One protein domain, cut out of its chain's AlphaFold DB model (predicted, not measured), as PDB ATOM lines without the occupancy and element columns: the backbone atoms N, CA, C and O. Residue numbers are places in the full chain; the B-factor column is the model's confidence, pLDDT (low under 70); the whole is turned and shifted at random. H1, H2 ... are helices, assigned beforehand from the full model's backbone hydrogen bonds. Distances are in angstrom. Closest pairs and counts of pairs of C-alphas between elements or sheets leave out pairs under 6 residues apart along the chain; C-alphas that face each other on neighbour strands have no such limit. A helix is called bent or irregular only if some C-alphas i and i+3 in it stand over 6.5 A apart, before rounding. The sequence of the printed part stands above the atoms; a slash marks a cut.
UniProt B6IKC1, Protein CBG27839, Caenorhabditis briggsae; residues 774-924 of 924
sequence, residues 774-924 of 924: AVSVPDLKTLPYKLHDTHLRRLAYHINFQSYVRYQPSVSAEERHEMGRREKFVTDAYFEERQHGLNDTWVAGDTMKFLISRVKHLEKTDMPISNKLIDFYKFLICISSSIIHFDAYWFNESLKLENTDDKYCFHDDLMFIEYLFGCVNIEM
ATOM      1  N   ALA A 774     -12.368  13.917 -57.647       73.88
ATOM      2  CA  ALA A 774     -10.933  13.950 -57.365       73.88
ATOM      3  C   ALA A 774     -10.352  12.570 -56.994       73.88
ATOM      4  O   ALA A 774      -9.161  12.321 -57.164       73.88
ATOM      5  N   VAL A 775     -11.195  11.669 -56.477       79.25
ATOM      6  CA  VAL A 775     -10.827  10.289 -56.132       79.25
ATOM      7  C   VAL A 775     -12.014   9.344 -56.274       79.25
ATOM      8  O   VAL A 775     -13.144   9.700 -55.926       79.25
ATOM      9  N   SER A 776     -11.758   8.118 -56.723       83.12
ATOM     10  CA  SER A 776     -12.706   7.010 -56.680       83.12
ATOM     11  C   SER A 776     -12.246   5.910 -55.709       83.12
ATOM     12  O   SER A 776     -11.068   5.777 -55.375       83.12
ATOM     13  N   VAL A 777     -13.183   5.077 -55.250       85.44
ATOM     14  CA  VAL A 777     -12.860   3.905 -54.414       85.44
ATOM     15  C   VAL A 777     -11.923   2.912 -55.130       85.44
ATOM     16  O   VAL A 777     -10.993   2.438 -54.478       85.44
ATOM     17  N   PRO A 778     -12.089   2.609 -56.438       84.44
ATOM     18  CA  PRO A 778     -11.097   1.859 -57.211       84.44
ATOM     19  C   PRO A 778      -9.660   2.380 -57.099       84.44
ATOM     20  O   PRO A 778      -8.759   1.560 -56.941       84.44
ATOM     21  N   ASP A 779      -9.435   3.699 -57.106       76.56
ATOM     22  CA  ASP A 779      -8.082   4.268 -56.982       76.56
ATOM     23  C   ASP A 779      -7.458   3.892 -55.636       76.56
ATOM     24  O   ASP A 779      -6.359   3.333 -55.580       76.56
ATOM     25  N   LEU A 780      -8.202   4.112 -54.549       83.25
ATOM     26  CA  LEU A 780      -7.775   3.776 -53.192       83.25
ATOM     27  C   LEU A 780      -7.514   2.270 -53.009       83.25
ATOM     28  O   LEU A 780      -6.597   1.893 -52.282       83.25
ATOM     29  N   LYS A 781      -8.255   1.394 -53.706       85.56
ATOM     30  CA  LYS A 781      -8.015  -0.063 -53.677       85.56
ATOM     31  C   LYS A 781      -6.672  -0.481 -54.291       85.56
ATOM     32  O   LYS A 781      -6.214  -1.590 -54.000       85.56
ATOM     33  N   THR A 782      -6.026   0.371 -55.096       82.19
ATOM     34  CA  THR A 782      -4.701   0.081 -55.682       82.19
ATOM     35  C   THR A 782      -3.525   0.313 -54.725       82.19
ATOM     36  O   THR A 782      -2.423  -0.145 -55.015       82.19
ATOM     37  N   LEU A 783      -3.740   0.973 -53.581       82.00
ATOM     38  CA  LEU A 783      -2.704   1.227 -52.571       82.00
ATOM     39  C   LEU A 783      -2.249  -0.081 -51.882       82.00
ATOM     40  O   LEU A 783      -3.023  -1.041 -51.859       82.00
ATOM     41  N   PRO A 784      -1.010  -0.171 -51.352       77.81
ATOM     42  CA  PRO A 784      -0.471  -1.429 -50.822       77.81
ATOM     43  C   PRO A 784      -1.210  -1.897 -49.560       77.81
ATOM     44  O   PRO A 784      -1.714  -3.019 -49.531       77.81
ATOM     45  N   TYR A 785      -1.350  -1.017 -48.565       82.50
ATOM     46  CA  TYR A 785      -2.205  -1.238 -47.396       82.50
ATOM     47  C   TYR A 785      -3.686  -1.190 -47.795       82.50
ATOM     48  O   TYR A 785      -4.051  -0.537 -48.777       82.50
ATOM     49  N   LYS A 786      -4.550  -1.871 -47.036       82.19
ATOM     50  CA  LYS A 786      -5.995  -1.943 -47.297       82.19
ATOM     51  C   LYS A 786      -6.778  -1.428 -46.094       82.19
ATOM     52  O   LYS A 786      -6.526  -1.843 -44.972       82.19
ATOM     53  N   LEU A 787      -7.774  -0.586 -46.358       82.38
ATOM     54  CA  LEU A 787      -8.873  -0.322 -45.427       82.38
ATOM     55  C   LEU A 787     -10.120  -1.087 -45.883       82.38
ATOM     56  O   LEU A 787     -10.225  -1.467 -47.052       82.38
ATOM     57  N   HIS A 788     -11.087  -1.267 -44.983       85.06
ATOM     58  CA  HIS A 788     -12.375  -1.856 -45.338       85.06
ATOM     59  C   HIS A 788     -13.140  -0.959 -46.335       85.06
ATOM     60  O   HIS A 788     -13.031   0.270 -46.309       85.06
ATOM     61  N   ASP A 789     -13.940  -1.569 -47.218       86.06
ATOM     62  CA  ASP A 789     -14.660  -0.889 -48.307       86.06
ATOM     63  C   ASP A 789     -15.522   0.289 -47.832       86.06
ATOM     64  O   ASP A 789     -15.676   1.274 -48.558       86.06
ATOM     65  N   THR A 790     -16.052   0.218 -46.608       85.12
ATOM     66  CA  THR A 790     -16.769   1.325 -45.965       85.12
ATOM     67  C   THR A 790     -15.856   2.533 -45.747       85.12
ATOM     68  O   THR A 790     -16.189   3.629 -46.197       85.12
ATOM     69  N   HIS A 791     -14.685   2.366 -45.128       86.00
ATOM     70  CA  HIS A 791     -13.735   3.465 -44.902       86.00
ATOM     71  C   HIS A 791     -13.192   4.022 -46.218       86.00
ATOM     72  O   HIS A 791     -13.113   5.238 -46.367       86.00
ATOM     73  N   LEU A 792     -12.930   3.164 -47.214       88.75
ATOM     74  CA  LEU A 792     -12.529   3.605 -48.555       88.75
ATOM     75  C   LEU A 792     -13.592   4.507 -49.207       88.75
ATOM     76  O   LEU A 792     -13.255   5.565 -49.738       88.75
ATOM     77  N   ARG A 793     -14.883   4.145 -49.129       88.25
ATOM     78  CA  ARG A 793     -15.994   4.997 -49.607       88.25
ATOM     79  C   ARG A 793     -16.046   6.331 -48.872       88.25
ATOM     80  O   ARG A 793     -16.215   7.372 -49.505       88.25
ATOM     81  N   ARG A 794     -15.895   6.315 -47.547       88.50
ATOM     82  CA  ARG A 794     -16.039   7.514 -46.713       88.50
ATOM     83  C   ARG A 794     -14.831   8.457 -46.773       88.50
ATOM     84  O   ARG A 794     -15.030   9.667 -46.672       88.50
ATOM     85  N   LEU A 795     -13.628   7.937 -47.023       89.38
ATOM     86  CA  LEU A 795     -12.440   8.736 -47.340       89.38
ATOM     87  C   LEU A 795     -12.508   9.307 -48.757       89.38
ATOM     88  O   LEU A 795     -12.188  10.475 -48.964       89.38
ATOM     89  N   ALA A 796     -12.985   8.522 -49.731       88.44
ATOM     90  CA  ALA A 796     -13.244   9.045 -51.066       88.44
ATOM     91  C   ALA A 796     -14.264  10.196 -51.009       88.44
ATOM     92  O   ALA A 796     -14.049  11.231 -51.634       88.44
ATOM     93  N   TYR A 797     -15.330  10.070 -50.209       89.38
ATOM     94  CA  TYR A 797     -16.255  11.175 -49.943       89.38
ATOM     95  C   TYR A 797     -15.557  12.382 -49.294       89.38
ATOM     96  O   TYR A 797     -15.700  13.488 -49.804       89.38
ATOM     97  N   HIS A 798     -14.765  12.175 -48.233       89.56
ATOM     98  CA  HIS A 798     -14.019  13.237 -47.534       89.56
ATOM     99  C   HIS A 798     -13.169  14.083 -48.483       89.56
ATOM    100  O   HIS A 798     -13.287  15.305 -48.516       89.56
ATOM    101  N   ILE A 799     -12.349  13.413 -49.296       86.44
ATOM    102  CA  ILE A 799     -11.438  14.065 -50.235       86.44
ATOM    103  C   ILE A 799     -12.231  14.781 -51.336       86.44
ATOM    104  O   ILE A 799     -11.951  15.937 -51.631       86.44
ATOM    105  N   ASN A 800     -13.267  14.158 -51.908       85.12
ATOM    106  CA  ASN A 800     -14.111  14.828 -52.904       85.12
ATOM    107  C   ASN A 800     -14.819  16.070 -52.331       85.12
ATOM    108  O   ASN A 800     -14.856  17.111 -52.988       85.12
ATOM    109  N   PHE A 801     -15.336  15.987 -51.101       87.19
ATOM    110  CA  PHE A 801     -15.974  17.112 -50.417       87.19
ATOM    111  C   PHE A 801     -14.976  18.241 -50.131       87.19
ATOM    112  O   PHE A 801     -15.270  19.402 -50.409       87.19
ATOM    113  N   GLN A 802     -13.762  17.930 -49.666       84.69
ATOM    114  CA  GLN A 802     -12.733  18.953 -49.481       84.69
ATOM    115  C   GLN A 802     -12.229  19.560 -50.793       84.69
ATOM    116  O   GLN A 802     -12.047  20.774 -50.840       84.69
ATOM    117  N   SER A 803     -12.052  18.789 -51.871       80.44
ATOM    118  CA  SER A 803     -11.729  19.354 -53.193       80.44
ATOM    119  C   SER A 803     -12.822  20.327 -53.654       80.44
ATOM    120  O   SER A 803     -12.512  21.383 -54.206       80.44
ATOM    121  N   TYR A 804     -14.095  20.024 -53.382       81.44
ATOM    122  CA  TYR A 804     -15.215  20.921 -53.668       81.44
ATOM    123  C   TYR A 804     -15.179  22.205 -52.819       81.44
ATOM    124  O   TYR A 804     -15.248  23.303 -53.372       81.44
ATOM    125  N   VAL A 805     -15.005  22.093 -51.496       79.25
ATOM    126  CA  VAL A 805     -14.920  23.253 -50.586       79.25
ATOM    127  C   VAL A 805     -13.714  24.140 -50.916       79.25
ATOM    128  O   VAL A 805     -13.855  25.358 -50.968       79.25
ATOM    129  N   ARG A 806     -12.549  23.552 -51.219       77.50
ATOM    130  CA  ARG A 806     -11.331  24.286 -51.616       77.50
ATOM    131  C   ARG A 806     -11.487  25.034 -52.936       77.50
ATOM    132  O   ARG A 806     -10.901  26.100 -53.099       77.50
ATOM    133  N   TYR A 807     -12.285  24.497 -53.860       70.88
ATOM    134  CA  TYR A 807     -12.634  25.167 -55.113       70.88
ATOM    135  C   TYR A 807     -13.611  26.342 -54.907       70.88
ATOM    136  O   TYR A 807     -13.533  27.333 -55.640       70.88
ATOM    137  N   GLN A 808     -14.509  26.284 -53.919       69.19
ATOM    138  CA  GLN A 808     -15.398  27.407 -53.628       69.19
ATOM    139  C   GLN A 808     -14.643  28.573 -52.952       69.19
ATOM    140  O   GLN A 808     -13.965  28.387 -51.941       69.19
ATOM    141  N   PRO A 809     -14.785  29.823 -53.440       60.22
ATOM    142  CA  PRO A 809     -14.180  30.981 -52.778       60.22
ATOM    143  C   PRO A 809     -14.855  31.299 -51.434       60.22
ATOM    144  O   PRO A 809     -14.219  31.895 -50.569       60.22
ATOM    145  N   SER A 810     -16.121  30.902 -51.280       72.19
ATOM    146  CA  SER A 810     -16.973  31.052 -50.100       72.19
ATOM    147  C   SER A 810     -18.183  30.123 -50.245       72.19
ATOM    148  O   SER A 810     -18.769  30.095 -51.328       72.19
ATOM    149  N   VAL A 811     -18.594  29.443 -49.174       78.75
ATOM    150  CA  VAL A 811     -19.845  28.658 -49.125       78.75
ATOM    151  C   VAL A 811     -21.011  29.589 -48.758       78.75
ATOM    152  O   VAL A 811     -20.874  30.407 -47.845       78.75
ATOM    153  N   SER A 812     -22.154  29.491 -49.448       82.56
ATOM    154  CA  SER A 812     -23.356  30.290 -49.139       82.56
ATOM    155  C   SER A 812     -24.020  29.887 -47.815       82.56
ATOM    156  O   SER A 812     -23.774  28.806 -47.281       82.56
ATOM    157  N   ALA A 813     -24.890  30.742 -47.264       82.44
ATOM    158  CA  ALA A 813     -25.616  30.424 -46.032       82.44
ATOM    159  C   ALA A 813     -26.574  29.232 -46.222       82.44
ATOM    160  O   ALA A 813     -26.795  28.455 -45.296       82.44
ATOM    161  N   GLU A 814     -27.097  29.077 -47.435       83.75
ATOM    162  CA  GLU A 814     -28.009  28.033 -47.877       83.75
ATOM    163  C   GLU A 814     -27.286  26.683 -48.013       83.75
ATOM    164  O   GLU A 814     -27.675  25.717 -47.354       83.75
ATOM    165  N   GLU A 815     -26.178  26.623 -48.765       83.94
ATOM    166  CA  GLU A 815     -25.311  25.430 -48.835       83.94
ATOM    167  C   GLU A 815     -24.817  25.038 -47.435       83.94
ATOM    168  O   GLU A 815     -24.909  23.878 -47.027       83.94
ATOM    169  N   ARG A 816     -24.371  26.030 -46.651       82.94
ATOM    170  CA  ARG A 816     -23.952  25.843 -45.260       82.94
ATOM    171  C   ARG A 816     -25.100  25.380 -44.365       82.94
ATOM    172  O   ARG A 816     -24.824  24.738 -43.360       82.94
ATOM    173  N   HIS A 817     -26.370  25.649 -44.673       83.56
ATOM    174  CA  HIS A 817     -27.481  25.074 -43.913       83.56
ATOM    175  C   HIS A 817     -27.642  23.580 -44.231       83.56
ATOM    176  O   HIS A 817     -27.757  22.790 -43.285       83.56
ATOM    177  N   GLU A 818     -27.611  23.206 -45.516       85.62
ATOM    178  CA  GLU A 818     -27.797  21.827 -46.002       85.62
ATOM    179  C   GLU A 818     -26.669  20.860 -45.601       85.62
ATOM    180  O   GLU A 818     -26.914  19.664 -45.455       85.62
ATOM    181  N   MET A 819     -25.445  21.357 -45.391       84.94
ATOM    182  CA  MET A 819     -24.306  20.563 -44.905       84.94
ATOM    183  C   MET A 819     -24.593  19.853 -43.567       84.94
ATOM    184  O   MET A 819     -25.203  20.423 -42.659       84.94
ATOM    185  N   GLY A 820     -24.097  18.627 -43.382       83.44
ATOM    186  CA  GLY A 820     -24.133  17.940 -42.087       83.44
ATOM    187  C   GLY A 820     -23.115  18.502 -41.081       83.44
ATOM    188  O   GLY A 820     -22.388  19.459 -41.356       83.44
ATOM    189  N   ARG A 821     -23.073  17.933 -39.862       80.50
ATOM    190  CA  ARG A 821     -22.160  18.386 -38.784       80.50
ATOM    191  C   ARG A 821     -20.691  18.292 -39.207       80.50
ATOM    192  O   ARG A 821     -19.913  19.189 -38.891       80.50
ATOM    193  N   ARG A 822     -20.335  17.209 -39.899       80.19
ATOM    194  CA  ARG A 822     -18.976  16.912 -40.359       80.19
ATOM    195  C   ARG A 822     -18.564  17.856 -41.481       80.19
ATOM    196  O   ARG A 822     -17.512  18.474 -41.410       80.19
ATOM    197  N   GLU A 823     -19.435  18.026 -42.463       86.56
ATOM    198  CA  GLU A 823     -19.249  18.888 -43.628       86.56
ATOM    199  C   GLU A 823     -19.061  20.348 -43.186       86.56
ATOM    200  O   GLU A 823     -18.165  21.033 -43.677       86.56
ATOM    201  N   LYS A 824     -19.827  20.794 -42.177       85.56
ATOM    202  CA  LYS A 824     -19.648  22.088 -41.494       85.56
ATOM    203  C   LYS A 824     -18.277  22.213 -40.826       85.56
ATOM    204  O   LYS A 824     -17.581  23.179 -41.102       85.56
ATOM    205  N   PHE A 825     -17.869  21.241 -40.004       82.19
ATOM    206  CA  PHE A 825     -16.557  21.240 -39.336       82.19
ATOM    207  C   PHE A 825     -15.403  21.294 -40.353       82.19
ATOM    208  O   PHE A 825     -14.510  22.124 -40.223       82.19
ATOM    209  N   VAL A 826     -15.443  20.447 -41.388       83.69
ATOM    210  CA  VAL A 826     -14.447  20.402 -42.475       83.69
ATOM    211  C   VAL A 826     -14.363  21.745 -43.209       83.69
ATOM    212  O   VAL A 826     -13.274  22.221 -43.518       83.69
ATOM    213  N   THR A 827     -15.516  22.366 -43.462       85.88
ATOM    214  CA  THR A 827     -15.616  23.685 -44.099       85.88
ATOM    215  C   THR A 827     -15.049  24.791 -43.207       85.88
ATOM    216  O   THR A 827     -14.319  25.651 -43.694       85.88
ATOM    217  N   ASP A 828     -15.363  24.762 -41.911       83.69
ATOM    218  CA  ASP A 828     -14.910  25.755 -40.936       83.69
ATOM    219  C   ASP A 828     -13.390  25.715 -40.752       83.69
ATOM    220  O   ASP A 828     -12.754  26.749 -40.935       83.69
ATOM    221  N   ALA A 829     -12.800  24.537 -40.521       80.12
ATOM    222  CA  ALA A 829     -11.351  24.385 -40.355       80.12
ATOM    223  C   ALA A 829     -10.556  24.917 -41.565       80.12
ATOM    224  O   ALA A 829      -9.567  25.629 -41.400       80.12
ATOM    225  N   TYR A 830     -11.012  24.637 -42.794       81.31
ATOM    226  CA  TYR A 830     -10.363  25.157 -44.004       81.31
ATOM    227  C   TYR A 830     -10.483  26.683 -44.142       81.31
ATOM    228  O   TYR A 830      -9.514  27.347 -44.507       81.31
ATOM    229  N   PHE A 831     -11.651  27.269 -43.854       81.69
ATOM    230  CA  PHE A 831     -11.790  28.727 -43.911       81.69
ATOM    231  C   PHE A 831     -11.095  29.442 -42.746       81.69
ATOM    232  O   PHE A 831     -10.733  30.604 -42.913       81.69
ATOM    233  N   GLU A 832     -10.904  28.795 -41.596       77.81
ATOM    234  CA  GLU A 832     -10.152  29.332 -40.457       77.81
ATOM    235  C   GLU A 832      -8.649  29.370 -40.759       77.81
ATOM    236  O   GLU A 832      -8.059  30.449 -40.726       77.81
ATOM    237  N   GLU A 833      -8.055  28.247 -41.181       74.88
ATOM    238  CA  GLU A 833      -6.658  28.186 -41.639       74.88
ATOM    239  C   GLU A 833      -6.380  29.249 -42.713       74.88
ATOM    240  O   GLU A 833      -5.532  30.122 -42.520       74.88
ATOM    241  N   ARG A 834      -7.188  29.271 -43.781       72.75
ATOM    242  CA  ARG A 834      -7.034  30.199 -44.911       72.75
ATOM    243  C   ARG A 834      -7.219  31.681 -44.549       72.75
ATOM    244  O   ARG A 834      -6.769  32.550 -45.295       72.75
ATOM    245  N   GLN A 835      -7.900  31.999 -43.446       69.38
ATOM    246  CA  GLN A 835      -8.000  33.375 -42.931       69.38
ATOM    247  C   GLN A 835      -6.779  33.793 -42.106       69.38
ATOM    248  O   GLN A 835      -6.534  34.992 -41.958       69.38
ATOM    249  N   HIS A 836      -6.031  32.827 -41.574       62.69
ATOM    250  CA  HIS A 836      -4.939  33.053 -40.635       62.69
ATOM    251  C   HIS A 836      -3.545  32.693 -41.187       62.69
ATOM    252  O   HIS A 836      -2.559  33.083 -40.566       62.69
ATOM    253  N   GLY A 837      -3.448  32.037 -42.353       62.38
ATOM    254  CA  GLY A 837      -2.178  31.710 -43.026       62.38
ATOM    255  C   GLY A 837      -1.356  30.660 -42.279       62.38
ATOM    256  O   GLY A 837      -0.129  30.706 -42.267       62.38
ATOM    257  N   LEU A 838      -2.025  29.758 -41.558       57.47
ATOM    258  CA  LEU A 838      -1.360  28.915 -40.561       57.47
ATOM    259  C   LEU A 838      -0.586  27.748 -41.208       57.47
ATOM    260  O   LEU A 838       0.401  27.279 -40.637       57.47
ATOM    261  N   ASN A 839      -0.986  27.319 -42.413       56.25
ATOM    262  CA  ASN A 839      -0.324  26.256 -43.180       56.25
ATOM    263  C   ASN A 839       0.972  26.719 -43.891       56.25
ATOM    264  O   ASN A 839       1.721  25.868 -44.361       56.25
ATOM    265  N   ASP A 840       1.292  28.024 -43.922       55.38
ATOM    266  CA  ASP A 840       2.417  28.627 -44.680       55.38
ATOM    267  C   ASP A 840       3.815  28.027 -44.375       55.38
ATOM    268  O   ASP A 840       4.769  28.248 -45.125       55.38
ATOM    269  N   THR A 841       3.964  27.275 -43.278       62.19
ATOM    270  CA  THR A 841       5.229  26.629 -42.866       62.19
ATOM    271  C   THR A 841       5.246  25.102 -42.989       62.19
ATOM    272  O   THR A 841       6.316  24.507 -42.865       62.19
ATOM    273  N   TRP A 842       4.104  24.450 -43.223       69.75
ATOM    274  CA  TRP A 842       3.987  22.989 -43.170       69.75
ATOM    275  C   TRP A 842       4.196  22.356 -44.542       69.75
ATOM    276  O   TRP A 842       3.446  22.639 -45.478       69.75
ATOM    277  N   VAL A 843       5.178  21.453 -44.676       65.56
ATOM    278  CA  VAL A 843       5.427  20.791 -45.963       65.56
ATOM    279  C   VAL A 843       4.928  19.349 -46.052       65.56
ATOM    280  O   VAL A 843       4.690  18.653 -45.067       65.56
ATOM    281  N   ALA A 844       4.807  18.854 -47.284       65.50
ATOM    282  CA  ALA A 844       4.526  17.449 -47.581       65.50
ATOM    283  C   ALA A 844       5.509  16.484 -46.884       65.50
ATOM    284  O   ALA A 844       5.106  15.442 -46.364       65.50
ATOM    285  N   GLY A 845       6.788  16.863 -46.787       67.38
ATOM    286  CA  GLY A 845       7.767  16.151 -45.968       67.38
ATOM    287  C   GLY A 845       7.409  16.110 -44.474       67.38
ATOM    288  O   GLY A 845       7.666  15.098 -43.832       67.38
ATOM    289  N   ASP A 846       6.777  17.147 -43.917       78.50
ATOM    290  CA  ASP A 846       6.327  17.179 -42.516       78.50
ATOM    291  C   ASP A 846       5.065  16.345 -42.306       78.50
ATOM    292  O   ASP A 846       5.000  15.584 -41.344       78.50
ATOM    293  N   THR A 847       4.141  16.359 -43.274       83.00
ATOM    294  CA  THR A 847       3.027  15.395 -43.342       83.00
ATOM    295  C   THR A 847       3.546  13.960 -43.234       83.00
ATOM    296  O   THR A 847       3.057  13.179 -42.417       83.00
ATOM    297  N   MET A 848       4.577  13.603 -44.010       81.19
ATOM    298  CA  MET A 848       5.175  12.266 -43.944       81.19
ATOM    299  C   MET A 848       5.890  12.013 -42.609       81.19
ATOM    300  O   MET A 848       5.661  10.966 -42.008       81.19
ATOM    301  N   LYS A 849       6.705  12.956 -42.103       85.25
ATOM    302  CA  LYS A 849       7.370  12.838 -40.787       85.25
ATOM    303  C   LYS A 849       6.361  12.593 -39.662       85.25
ATOM    304  O   LYS A 849       6.594  11.714 -38.839       85.25
ATOM    305  N   PHE A 850       5.259  13.342 -39.644       90.88
ATOM    306  CA  PHE A 850       4.206  13.255 -38.634       90.88
ATOM    307  C   PHE A 850       3.441  11.932 -38.709       90.88
ATOM    308  O   PHE A 850       3.317  11.237 -37.706       90.88
ATOM    309  N   LEU A 851       2.988  11.513 -39.894       90.75
ATOM    310  CA  LEU A 851       2.297  10.227 -40.027       90.75
ATOM    311  C   LEU A 851       3.230   9.050 -39.671       90.75
ATOM    312  O   LEU A 851       2.804   8.110 -39.002       90.75
ATOM    313  N   ILE A 852       4.518   9.122 -40.035       88.94
ATOM    314  CA  ILE A 852       5.535   8.128 -39.647       88.94
ATOM    315  C   ILE A 852       5.816   8.166 -38.134       88.94
ATOM    316  O   ILE A 852       6.028   7.111 -37.537       88.94
ATOM    317  N   SER A 853       5.813   9.337 -37.487       90.69
ATOM    318  CA  SER A 853       6.015   9.430 -36.036       90.69
ATOM    319  C   SER A 853       4.801   8.930 -35.249       90.69
ATOM    320  O   SER A 853       5.004   8.235 -34.256       90.69
ATOM    321  N   ARG A 854       3.561   9.156 -35.721       90.31
ATOM    322  CA  ARG A 854       2.354   8.511 -35.161       90.31
ATOM    323  C   ARG A 854       2.426   6.988 -35.303       90.31
ATOM    324  O   ARG A 854       2.243   6.305 -34.303       90.31
ATOM    325  N   VAL A 855       2.797   6.444 -36.473       90.62
ATOM    326  CA  VAL A 855       3.032   4.989 -36.645       90.62
ATOM    327  C   VAL A 855       4.044   4.468 -35.619       90.62
ATOM    328  O   VAL A 855       3.717   3.569 -34.852       90.62
ATOM    329  N   LYS A 856       5.229   5.087 -35.528       90.19
ATOM    330  CA  LYS A 856       6.288   4.684 -34.583       90.19
ATOM    331  C   LYS A 856       5.920   4.868 -33.108       90.19
ATOM    332  O   LYS A 856       6.544   4.241 -32.259       90.19
ATOM    333  N   HIS A 857       4.976   5.749 -32.786       88.00
ATOM    334  CA  HIS A 857       4.460   5.931 -31.430       88.00
ATOM    335  C   HIS A 857       3.472   4.815 -31.074       88.00
ATOM    336  O   HIS A 857       3.611   4.190 -30.024       88.00
ATOM    337  N   LEU A 858       2.534   4.512 -31.975       87.06
ATOM    338  CA  LEU A 858       1.557   3.436 -31.807       87.06
ATOM    339  C   LEU A 858       2.237   2.057 -31.742       87.06
ATOM    340  O   LEU A 858       1.923   1.268 -30.860       87.06
ATOM    341  N   GLU A 859       3.240   1.803 -32.590       87.25
ATOM    342  CA  GLU A 859       4.065   0.578 -32.578       87.25
ATOM    343  C   GLU A 859       4.939   0.414 -31.314       87.25
ATOM    344  O   GLU A 859       5.536  -0.642 -31.120       87.25
ATOM    345  N   LYS A 860       5.042   1.446 -30.463       85.31
ATOM    346  CA  LYS A 860       5.851   1.466 -29.229       85.31
ATOM    347  C   LYS A 860       5.030   1.596 -27.941       85.31
ATOM    348  O   LYS A 860       5.613   1.789 -26.879       85.31
ATOM    349  N   THR A 861       3.703   1.583 -28.024       80.12
ATOM    350  CA  THR A 861       2.833   1.863 -26.876       80.12
ATOM    351  C   THR A 861       2.260   0.562 -26.321       80.12
ATOM    352  O   THR A 861       1.571  -0.149 -27.041       80.12
ATOM    353  N   ASP A 862       2.480   0.285 -25.031       68.88
ATOM    354  CA  ASP A 862       2.083  -0.974 -24.365       68.88
ATOM    355  C   ASP A 862       0.557  -1.179 -24.219       68.88
ATOM    356  O   ASP A 862       0.097  -2.188 -23.682       68.88
ATOM    357  N   MET A 863      -0.256  -0.217 -24.666       67.62
ATOM    358  CA  MET A 863      -1.711  -0.362 -24.716       67.62
ATOM    359  C   MET A 863      -2.125  -1.312 -25.854       67.62
ATOM    360  O   MET A 863      -1.476  -1.316 -26.901       67.62
ATOM    361  N   PRO A 864      -3.240  -2.058 -25.722       60.97
ATOM    362  CA  PRO A 864      -3.762  -2.931 -26.774       60.97
ATOM    363  C   PRO A 864      -4.357  -2.119 -27.942       60.97
ATOM    364  O   PRO A 864      -5.570  -2.009 -28.116       60.97
ATOM    365  N   ILE A 865      -3.480  -1.528 -28.749       66.94
ATOM    366  CA  ILE A 865      -3.813  -0.814 -29.978       66.94
ATOM    367  C   ILE A 865      -4.169  -1.842 -31.052       66.94
ATOM    368  O   ILE A 865      -3.386  -2.740 -31.356       66.94
ATOM    369  N   SER A 866      -5.341  -1.700 -31.676       70.56
ATOM    370  CA  SER A 866      -5.672  -2.518 -32.847       70.56
ATOM    371  C   SER A 866      -4.679  -2.222 -33.973       70.56
ATOM    372  O   SER A 866      -4.538  -1.072 -34.391       70.56
ATOM    373  N   ASN A 867      -4.045  -3.263 -34.524       79.62
ATOM    374  CA  ASN A 867      -3.134  -3.152 -35.674       79.62
ATOM    375  C   ASN A 867      -3.765  -2.400 -36.863       79.62
ATOM    376  O   ASN A 867      -3.064  -1.738 -37.622       79.62
ATOM    377  N   LYS A 868      -5.100  -2.410 -36.968       78.25
ATOM    378  CA  LYS A 868      -5.879  -1.682 -37.979       78.25
ATOM    379  C   LYS A 868      -5.705  -0.158 -37.883       78.25
ATOM    380  O   LYS A 868      -5.831   0.526 -38.896       78.25
ATOM    381  N   LEU A 869      -5.384   0.378 -36.700       84.44
ATOM    382  CA  LEU A 869      -5.023   1.787 -36.496       84.44
ATOM    383  C   LEU A 869      -3.645   2.099 -37.102       84.44
ATOM    384  O   LEU A 869      -3.478   3.093 -37.806       84.44
ATOM    385  N   ILE A 870      -2.672   1.214 -36.880       87.19
ATOM    386  CA  ILE A 870      -1.318   1.318 -37.441       87.19
ATOM    387  C   ILE A 870      -1.373   1.188 -38.974       87.19
ATOM    388  O   ILE A 870      -0.800   2.017 -39.685       87.19
ATOM    389  N   ASP A 871      -2.124   0.213 -39.493       86.50
ATOM    390  CA  ASP A 871      -2.360   0.034 -40.932       86.50
ATOM    391  C   ASP A 871      -3.102   1.221 -41.562       86.50
ATOM    392  O   ASP A 871      -2.834   1.575 -42.710       86.50
ATOM    393  N   PHE A 872      -3.981   1.895 -40.815       89.50
ATOM    394  CA  PHE A 872      -4.635   3.126 -41.255       89.50
ATOM    395  C   PHE A 872      -3.647   4.287 -41.444       89.50
ATOM    396  O   PHE A 872      -3.672   4.929 -42.498       89.50
ATOM    397  N   TYR A 873      -2.718   4.525 -40.514       91.38
ATOM    398  CA  TYR A 873      -1.684   5.546 -40.727       91.38
ATOM    399  C   TYR A 873      -0.698   5.148 -41.840       91.38
ATOM    400  O   TYR A 873      -0.349   5.985 -42.674       91.38
ATOM    401  N   LYS A 874      -0.331   3.862 -41.950       88.62
ATOM    402  CA  LYS A 874       0.460   3.327 -43.079       88.62
ATOM    403  C   LYS A 874      -0.253   3.494 -44.431       88.62
ATOM    404  O   LYS A 874       0.388   3.797 -45.442       88.62
ATOM    405  N   PHE A 875      -1.579   3.383 -44.453       89.44
ATOM    406  CA  PHE A 875      -2.417   3.680 -45.614       89.44
ATOM    407  C   PHE A 875      -2.444   5.181 -45.948       89.44
ATOM    408  O   PHE A 875      -2.260   5.533 -47.114       89.44
ATOM    409  N   LEU A 876      -2.590   6.075 -44.958       89.00
ATOM    410  CA  LEU A 876      -2.531   7.530 -45.181       89.00
ATOM    411  C   LEU A 876      -1.174   7.989 -45.736       89.00
ATOM    412  O   LEU A 876      -1.150   8.809 -46.651       89.00
ATOM    413  N   ILE A 877      -0.058   7.410 -45.273       84.88
ATOM    414  CA  ILE A 877       1.297   7.667 -45.809       84.88
ATOM    415  C   ILE A 877       1.381   7.374 -47.321       84.88
ATOM    416  O   ILE A 877       2.160   7.998 -48.040       84.88
ATOM    417  N   CYS A 878       0.549   6.465 -47.841       81.94
ATOM    418  CA  CYS A 878       0.504   6.152 -49.269       81.94
ATOM    419  C   CYS A 878      -0.302   7.167 -50.110       81.94
ATOM    420  O   CYS A 878      -0.275   7.081 -51.343       81.94
ATOM    421  N   ILE A 879      -1.006   8.129 -49.493       78.00
ATOM    422  CA  ILE A 879      -1.862   9.106 -50.184       78.00
ATOM    423  C   ILE A 879      -1.150  10.454 -50.362       78.00
ATOM    424  O   ILE A 879      -1.049  11.287 -49.467       78.00
ATOM    425  N   SER A 880      -0.737  10.708 -51.601       71.38
ATOM    426  CA  SER A 880      -0.125  11.963 -52.054       71.38
ATOM    427  C   SER A 880      -1.185  13.021 -52.414       71.38
ATOM    428  O   SER A 880      -1.271  13.418 -53.575       71.38
ATOM    429  N   SER A 881      -1.991  13.465 -51.442       72.56
ATOM    430  CA  SER A 881      -3.057  14.468 -51.635       72.56
ATOM    431  C   SER A 881      -2.903  15.663 -50.692       72.56
ATOM    432  O   SER A 881      -2.765  15.472 -49.484       72.56
ATOM    433  N   SER A 882      -3.024  16.888 -51.217       71.88
ATOM    434  CA  SER A 882      -2.978  18.141 -50.437       71.88
ATOM    435  C   SER A 882      -4.095  18.268 -49.392       71.88
ATOM    436  O   SER A 882      -3.981  19.050 -48.452       71.88
ATOM    437  N   ILE A 883      -5.153  17.464 -49.519       81.62
ATOM    438  CA  ILE A 883      -6.191  17.328 -48.494       81.62
ATOM    439  C   ILE A 883      -5.652  16.549 -47.296       81.62
ATOM    440  O   ILE A 883      -5.691  17.061 -46.189       81.62
ATOM    441  N   ILE A 884      -5.027  15.389 -47.520       85.00
ATOM    442  CA  ILE A 884      -4.406  14.601 -46.443       85.00
ATOM    443  C   ILE A 884      -3.226  15.352 -45.799       85.00
ATOM    444  O   ILE A 884      -2.976  15.181 -44.611       85.00
ATOM    445  N   HIS A 885      -2.528  16.216 -46.547       81.44
ATOM    446  CA  HIS A 885      -1.468  17.073 -45.992       81.44
ATOM    447  C   HIS A 885      -2.019  18.098 -44.993       81.44
ATOM    448  O   HIS A 885      -1.501  18.213 -43.885       81.44
ATOM    449  N   PHE A 886      -3.104  18.783 -45.363       83.38
ATOM    450  CA  PHE A 886      -3.832  19.696 -44.480       83.38
ATOM    451  C   PHE A 886      -4.516  18.968 -43.315       83.38
ATOM    452  O   PHE A 886      -4.521  19.472 -42.200       83.38
ATOM    453  N   ASP A 887      -5.084  17.782 -43.543       87.88
ATOM    454  CA  ASP A 887      -5.736  17.003 -42.486       87.88
ATOM    455  C   ASP A 887      -4.699  16.591 -41.424       87.88
ATOM    456  O   ASP A 887      -4.937  16.740 -40.227       87.88
ATOM    457  N   ALA A 888      -3.515  16.146 -41.859       89.00
ATOM    458  CA  ALA A 888      -2.384  15.852 -40.980       89.00
ATOM    459  C   ALA A 888      -1.822  17.108 -40.289       89.00
ATOM    460  O   ALA A 888      -1.472  17.034 -39.115       89.00
ATOM    461  N   TYR A 889      -1.769  18.248 -40.985       87.12
ATOM    462  CA  TYR A 889      -1.410  19.547 -40.408       87.12
ATOM    463  C   TYR A 889      -2.372  19.954 -39.284       87.12
ATOM    464  O   TYR A 889      -1.952  20.151 -38.147       87.12
ATOM    465  N   TRP A 890      -3.677  20.004 -39.571       86.06
ATOM    466  CA  TRP A 890      -4.702  20.392 -38.602       86.06
ATOM    467  C   TRP A 890      -4.745  19.427 -37.412       86.06
ATOM    468  O   TRP A 890      -5.022  19.841 -36.286       86.06
ATOM    469  N   PHE A 891      -4.399  18.150 -37.626       89.44
ATOM    470  CA  PHE A 891      -4.209  17.190 -36.541       89.44
ATOM    471  C   PHE A 891      -2.950  17.449 -35.710       89.44
ATOM    472  O   PHE A 891      -3.037  17.466 -34.483       89.44
ATOM    473  N   ASN A 892      -1.813  17.729 -36.345       89.06
ATOM    474  CA  ASN A 892      -0.581  18.099 -35.652       89.06
ATOM    475  C   ASN A 892      -0.749  19.369 -34.800       89.06
ATOM    476  O   ASN A 892      -0.277  19.392 -33.667       89.06
ATOM    477  N   GLU A 893      -1.443  20.396 -35.298       84.31
ATOM    478  CA  GLU A 893      -1.709  21.611 -34.517       84.31
ATOM    479  C   GLU A 893      -2.757  21.388 -33.422       84.31
ATOM    480  O   GLU A 893      -2.547  21.832 -32.295       84.31
ATOM    481  N   SER A 894      -3.828  20.630 -33.692       82.88
ATOM    482  CA  SER A 894      -4.817  20.263 -32.665       82.88
ATOM    483  C   SER A 894      -4.173  19.577 -31.455       82.88
ATOM    484  O   SER A 894      -4.493  19.911 -30.317       82.88
ATOM    485  N   LEU A 895      -3.221  18.665 -31.690       83.94
ATOM    486  CA  LEU A 895      -2.506  17.943 -30.631       83.94
ATOM    487  C   LEU A 895      -1.565  18.828 -29.789       83.94
ATOM    488  O   LEU A 895      -1.129  18.387 -28.727       83.94
ATOM    489  N   LYS A 896      -1.248  20.057 -30.224       81.94
ATOM    490  CA  LYS A 896      -0.478  21.040 -29.433       81.94
ATOM    491  C   LYS A 896      -1.361  21.918 -28.541       81.94
ATOM    492  O   LYS A 896      -0.846  22.573 -27.638       81.94
ATOM    493  N   LEU A 897      -2.666  21.992 -28.811       72.88
ATOM    494  CA  LEU A 897      -3.592  22.892 -28.124       72.88
ATOM    495  C   LEU A 897      -4.103  22.252 -26.824       72.88
ATOM    496  O   LEU A 897      -5.199  21.696 -26.759       72.88
ATOM    497  N   GLU A 898      -3.285  22.331 -25.770       54.41
ATOM    498  CA  GLU A 898      -3.637  21.810 -24.445       54.41
ATOM    499  C   GLU A 898      -4.955  22.408 -23.911       54.41
ATOM    500  O   GLU A 898      -5.069  23.610 -23.675       54.41
ATOM    501  N   ASN A 899      -5.933  21.536 -23.640       52.44
ATOM    502  CA  ASN A 899      -7.159  21.830 -22.885       52.44
ATOM    503  C   ASN A 899      -7.979  23.053 -23.351       52.44
ATOM    504  O   ASN A 899      -8.614  23.732 -22.539       52.44
ATOM    505  N   THR A 900      -8.042  23.314 -24.658       52.53
ATOM    506  CA  THR A 900      -9.088  24.182 -25.212       52.53
ATOM    507  C   THR A 900     -10.363  23.387 -25.498       52.53
ATOM    508  O   THR A 900     -10.346  22.510 -26.358       52.53
ATOM    509  N   ASP A 901     -11.487  23.782 -24.885       53.72
ATOM    510  CA  ASP A 901     -12.877  23.381 -25.225       53.72
ATOM    511  C   ASP A 901     -13.306  23.807 -26.661       53.72
ATOM    512  O   ASP A 901     -14.495  23.954 -26.964       53.72
ATOM    513  N   ASP A 902     -12.357  24.097 -27.559       58.50
ATOM    514  CA  ASP A 902     -12.659  24.669 -28.866       58.50
ATOM    515  C   ASP A 902     -13.130  23.594 -29.848       58.50
ATOM    516  O   ASP A 902     -12.494  22.564 -30.073       58.50
ATOM    517  N   LYS A 903     -14.271  23.873 -30.477       62.16
ATOM    518  CA  LYS A 903     -15.138  22.920 -31.188       62.16
ATOM    519  C   LYS A 903     -14.520  22.342 -32.479       62.16
ATOM    520  O   LYS A 903     -15.184  21.570 -33.175       62.16
ATOM    521  N   TYR A 904     -13.289  22.732 -32.800       63.09
ATOM    522  CA  TYR A 904     -12.581  22.447 -34.050       63.09
ATOM    523  C   TYR A 904     -11.234  21.726 -33.852       63.09
ATOM    524  O   TYR A 904     -10.579  21.402 -34.841       63.09
ATOM    525  N   CYS A 905     -10.846  21.430 -32.605       71.38
ATOM    526  CA  CYS A 905      -9.651  20.642 -32.289       71.38
ATOM    527  C   CYS A 905      -9.952  19.131 -32.273       71.38
ATOM    528  O   CYS A 905     -11.055  18.708 -31.918       71.38
ATOM    529  N   PHE A 906      -8.952  18.310 -32.598       80.88
ATOM    530  CA  PHE A 906      -8.920  16.883 -32.252       80.88
ATOM    531  C   PHE A 906      -8.070  16.653 -30.996       80.88
ATOM    532  O   PHE A 906      -6.962  17.173 -30.902       80.88
ATOM    533  N   HIS A 907      -8.549  15.832 -30.063       80.88
ATOM    534  CA  HIS A 907      -7.811  15.502 -28.837       80.88
ATOM    535  C   HIS A 907      -7.101  14.135 -28.903       80.88
ATOM    536  O   HIS A 907      -6.205  13.874 -28.105       80.88
ATOM    537  N   ASP A 908      -7.470  13.275 -29.859       84.69
ATOM    538  CA  ASP A 908      -6.905  11.936 -30.053       84.69
ATOM    539  C   ASP A 908      -7.015  11.457 -31.521       84.69
ATOM    540  O   ASP A 908      -7.591  12.131 -32.384       84.69
ATOM    541  N   ASP A 909      -6.453  10.278 -31.815       86.44
ATOM    542  CA  ASP A 909      -6.524   9.643 -33.140       86.44
ATOM    543  C   ASP A 909      -7.958   9.219 -33.528       86.44
ATOM    544  O   ASP A 909      -8.286   9.174 -34.714       86.44
ATOM    545  N   LEU A 910      -8.837   8.931 -32.558       84.44
ATOM    546  CA  LEU A 910     -10.216   8.489 -32.809       84.44
ATOM    547  C   LEU A 910     -11.090   9.640 -33.323       84.44
ATOM    548  O   LEU A 910     -11.889   9.433 -34.237       84.44
ATOM    549  N   MET A 911     -10.899  10.857 -32.810       85.06
ATOM    550  CA  MET A 911     -11.515  12.081 -33.328       85.06
ATOM    551  C   MET A 911     -11.035  12.400 -34.748       85.06
ATOM    552  O   MET A 911     -11.841  12.781 -35.598       85.06
ATOM    553  N   PHE A 912      -9.745  12.200 -35.036       88.31
ATOM    554  CA  PHE A 912      -9.195  12.356 -36.386       88.31
ATOM    555  C   PHE A 912      -9.780  11.321 -37.370       88.31
ATOM    556  O   PHE A 912     -10.132  11.644 -38.507       88.31
ATOM    557  N   ILE A 913      -9.984  10.085 -36.914       87.06
ATOM    558  CA  ILE A 913     -10.661   9.013 -37.658       87.06
ATOM    559  C   ILE A 913     -12.151   9.315 -37.868       87.06
ATOM    560  O   ILE A 913     -12.658   9.158 -38.982       87.06
ATOM    561  N   GLU A 914     -12.862   9.821 -36.854       83.88
ATOM    562  CA  GLU A 914     -14.250  10.267 -37.010       83.88
ATOM    563  C   GLU A 914     -14.349  11.466 -37.967       83.88
ATOM    564  O   GLU A 914     -15.298  11.568 -38.739       83.88
ATOM    565  N   TYR A 915     -13.345  12.338 -38.014       84.31
ATOM    566  CA  TYR A 915     -13.267  13.417 -38.997       84.31
ATOM    567  C   TYR A 915     -13.047  12.903 -40.431       84.31
ATOM    568  O   TYR A 915     -13.739  13.353 -41.350       84.31
ATOM    569  N   LEU A 916     -12.168  11.915 -40.631       86.25
ATOM    570  CA  LEU A 916     -11.858  11.329 -41.946       86.25
ATOM    571  C   LEU A 916     -12.903  10.322 -42.460       86.25
ATOM    572  O   LEU A 916     -13.049  10.162 -43.679       86.25
ATOM    573  N   PHE A 917     -13.692   9.695 -41.582       82.94
ATOM    574  CA  PHE A 917     -14.715   8.711 -41.966       82.94
ATOM    575  C   PHE A 917     -16.146   9.029 -41.502       82.94
ATOM    576  O   PHE A 917     -17.078   8.365 -41.938       82.94
ATOM    577  N   GLY A 918     -16.401   9.995 -40.625       73.31
ATOM    578  CA  GLY A 918     -17.732  10.185 -40.021       73.31
ATOM    579  C   GLY A 918     -18.199   8.996 -39.166       73.31
ATOM    580  O   GLY A 918     -19.397   8.712 -39.106       73.31
ATOM    581  N   CYS A 919     -17.263   8.224 -38.609       64.56
ATOM    582  CA  CYS A 919     -17.503   7.204 -37.587       64.56
ATOM    583  C   CYS A 919     -16.188   6.823 -36.895       64.56
ATOM    584  O   CYS A 919     -15.180   6.627 -37.571       64.56
ATOM    585  N   VAL A 920     -16.231   6.622 -35.575       60.00
ATOM    586  CA  VAL A 920     -15.111   6.058 -34.796       60.00
ATOM    587  C   VAL A 920     -14.873   4.578 -35.135       60.00
ATOM    588  O   VAL A 920     -13.751   4.091 -35.033       60.00
ATOM    589  N   ASN A 921     -15.908   3.867 -35.604       57.22
ATOM    590  CA  ASN A 921     -15.837   2.462 -36.008       57.22
ATOM    591  C   ASN A 921     -14.996   2.261 -37.286       57.22
ATOM    592  O   ASN A 921     -15.519   1.979 -38.368       57.22
ATOM    593  N   ILE A 922     -13.672   2.297 -37.144       54.22
ATOM    594  CA  ILE A 922     -12.874   1.171 -37.631       54.22
ATOM    595  C   ILE A 922     -13.402  -0.068 -36.891       54.22
ATOM    596  O   ILE A 922     -13.635  -0.013 -35.686       54.22
ATOM    597  N   GLU A 923     -13.670  -1.158 -37.606       46.53
ATOM    598  CA  GLU A 923     -14.025  -2.439 -36.983       46.53
ATOM    599  C   GLU A 923     -12.763  -2.954 -36.277       46.53
ATOM    600  O   GLU A 923     -11.916  -3.553 -36.937       46.53
ATOM    601  N   MET A 924     -12.588  -2.605 -34.993       39.62
ATOM    602  CA  MET A 924     -11.325  -2.744 -34.241       39.62
ATOM    603  C   MET A 924     -10.825  -4.180 -34.130       39.62
ATOM    604  O   MET A 924     -11.634  -5.125 -34.190       39.62
TER     605      MET A 924
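This is residues 774 to 924 of the 924 residues of the protein "Protein CBG27839" of Caenorhabditis briggsae (UniProt B6IKC1). A long helix, H2, runs along one side of a compact all-helix body, with the short H1 on its outer side; H8 leads away from H2 and H9 comes back to it, and these two are the helices nearest the middle. The H6 and H7 hairpin lies on one side of H8, H4 lies on the other, and the small H3 is at the far end beyond H4. The printed part has 151 residues with nine named helices, H1 to H9 in order along the chain, and no named strand. The radius of gyration of the C-alphas is 15.3 A, and the rounded outline spans 46 by 38 by 27 A.

H1, residues 777 to 781, touches H2, residues 789 to 807, at the C-alphas of Val 777 and Arg 793, their closest, 5.8 A apart. H2 is the hub, touching four helices, and the helix packing is mostly crossed: of the five pairs of helices that touch and have a tilt, which leaves out H1 and H2, one is at a shallow tilt. H3, residues 813 to 818, is close to but not clearly touching H4, residues 821 to 836; their closest C-alphas, Arg 816 and Lys 824, are 6.8 A apart. H4 touches H2 at a steep tilt of 41 degrees, closest at the C-alphas of Val 805 and Thr 827, 6.5 A. H6, residues 844 to 858, and H7, residues 867 to 877, form a helical hairpin at a shallow tilt of 10 degrees, opposite ways, closest at the C-alphas of Val 855 and Ile 870, 5.7 A. H8, residues 882 to 894, touches H6 at a steep tilt of 56 degrees, closest at the C-alphas of Thr 847 and His 885, 5.5 A. H8 only just touches H2, with 3 pairs of C-alphas within 8 A, the closest those of Ile 799 and Ile 883, 6.4 A. H9, residues 909 to 917, touches H2 about perpendicular, at 77 degrees, closest at the C-alphas of Arg 794 and Phe 917, 5.1 A. In these eight helices every O i to N i+4 pair is within hydrogen-bond range. H5, residues 838 to 841, is too short for such a pair; its one O i to N i+3 pair is not within range.

H1 begins at C-alpha 777, (-12.860, 3.905, -54.414). H2 measures 27.0 A, H4 22.7 A, H6 21.3 A and H8 18.0 A from first to last C-alpha. H5 is irregular, with C-alphas 838 and 841 7.3 A apart. H9 ends at C-alpha 917, (-14.715, 8.711, -41.966).

The C-alphas farthest apart, of Glu 814 and Asp 862, are 48.0 A apart. The printed part has no cut; the one long link is residues 895 to 908, between H8 and H9. Mean pLDDT of the printed part is 78.8, and residues 808 to 809, 835 to 845, 862 to 865, 898 to 904 and 919 to 924 are under 70.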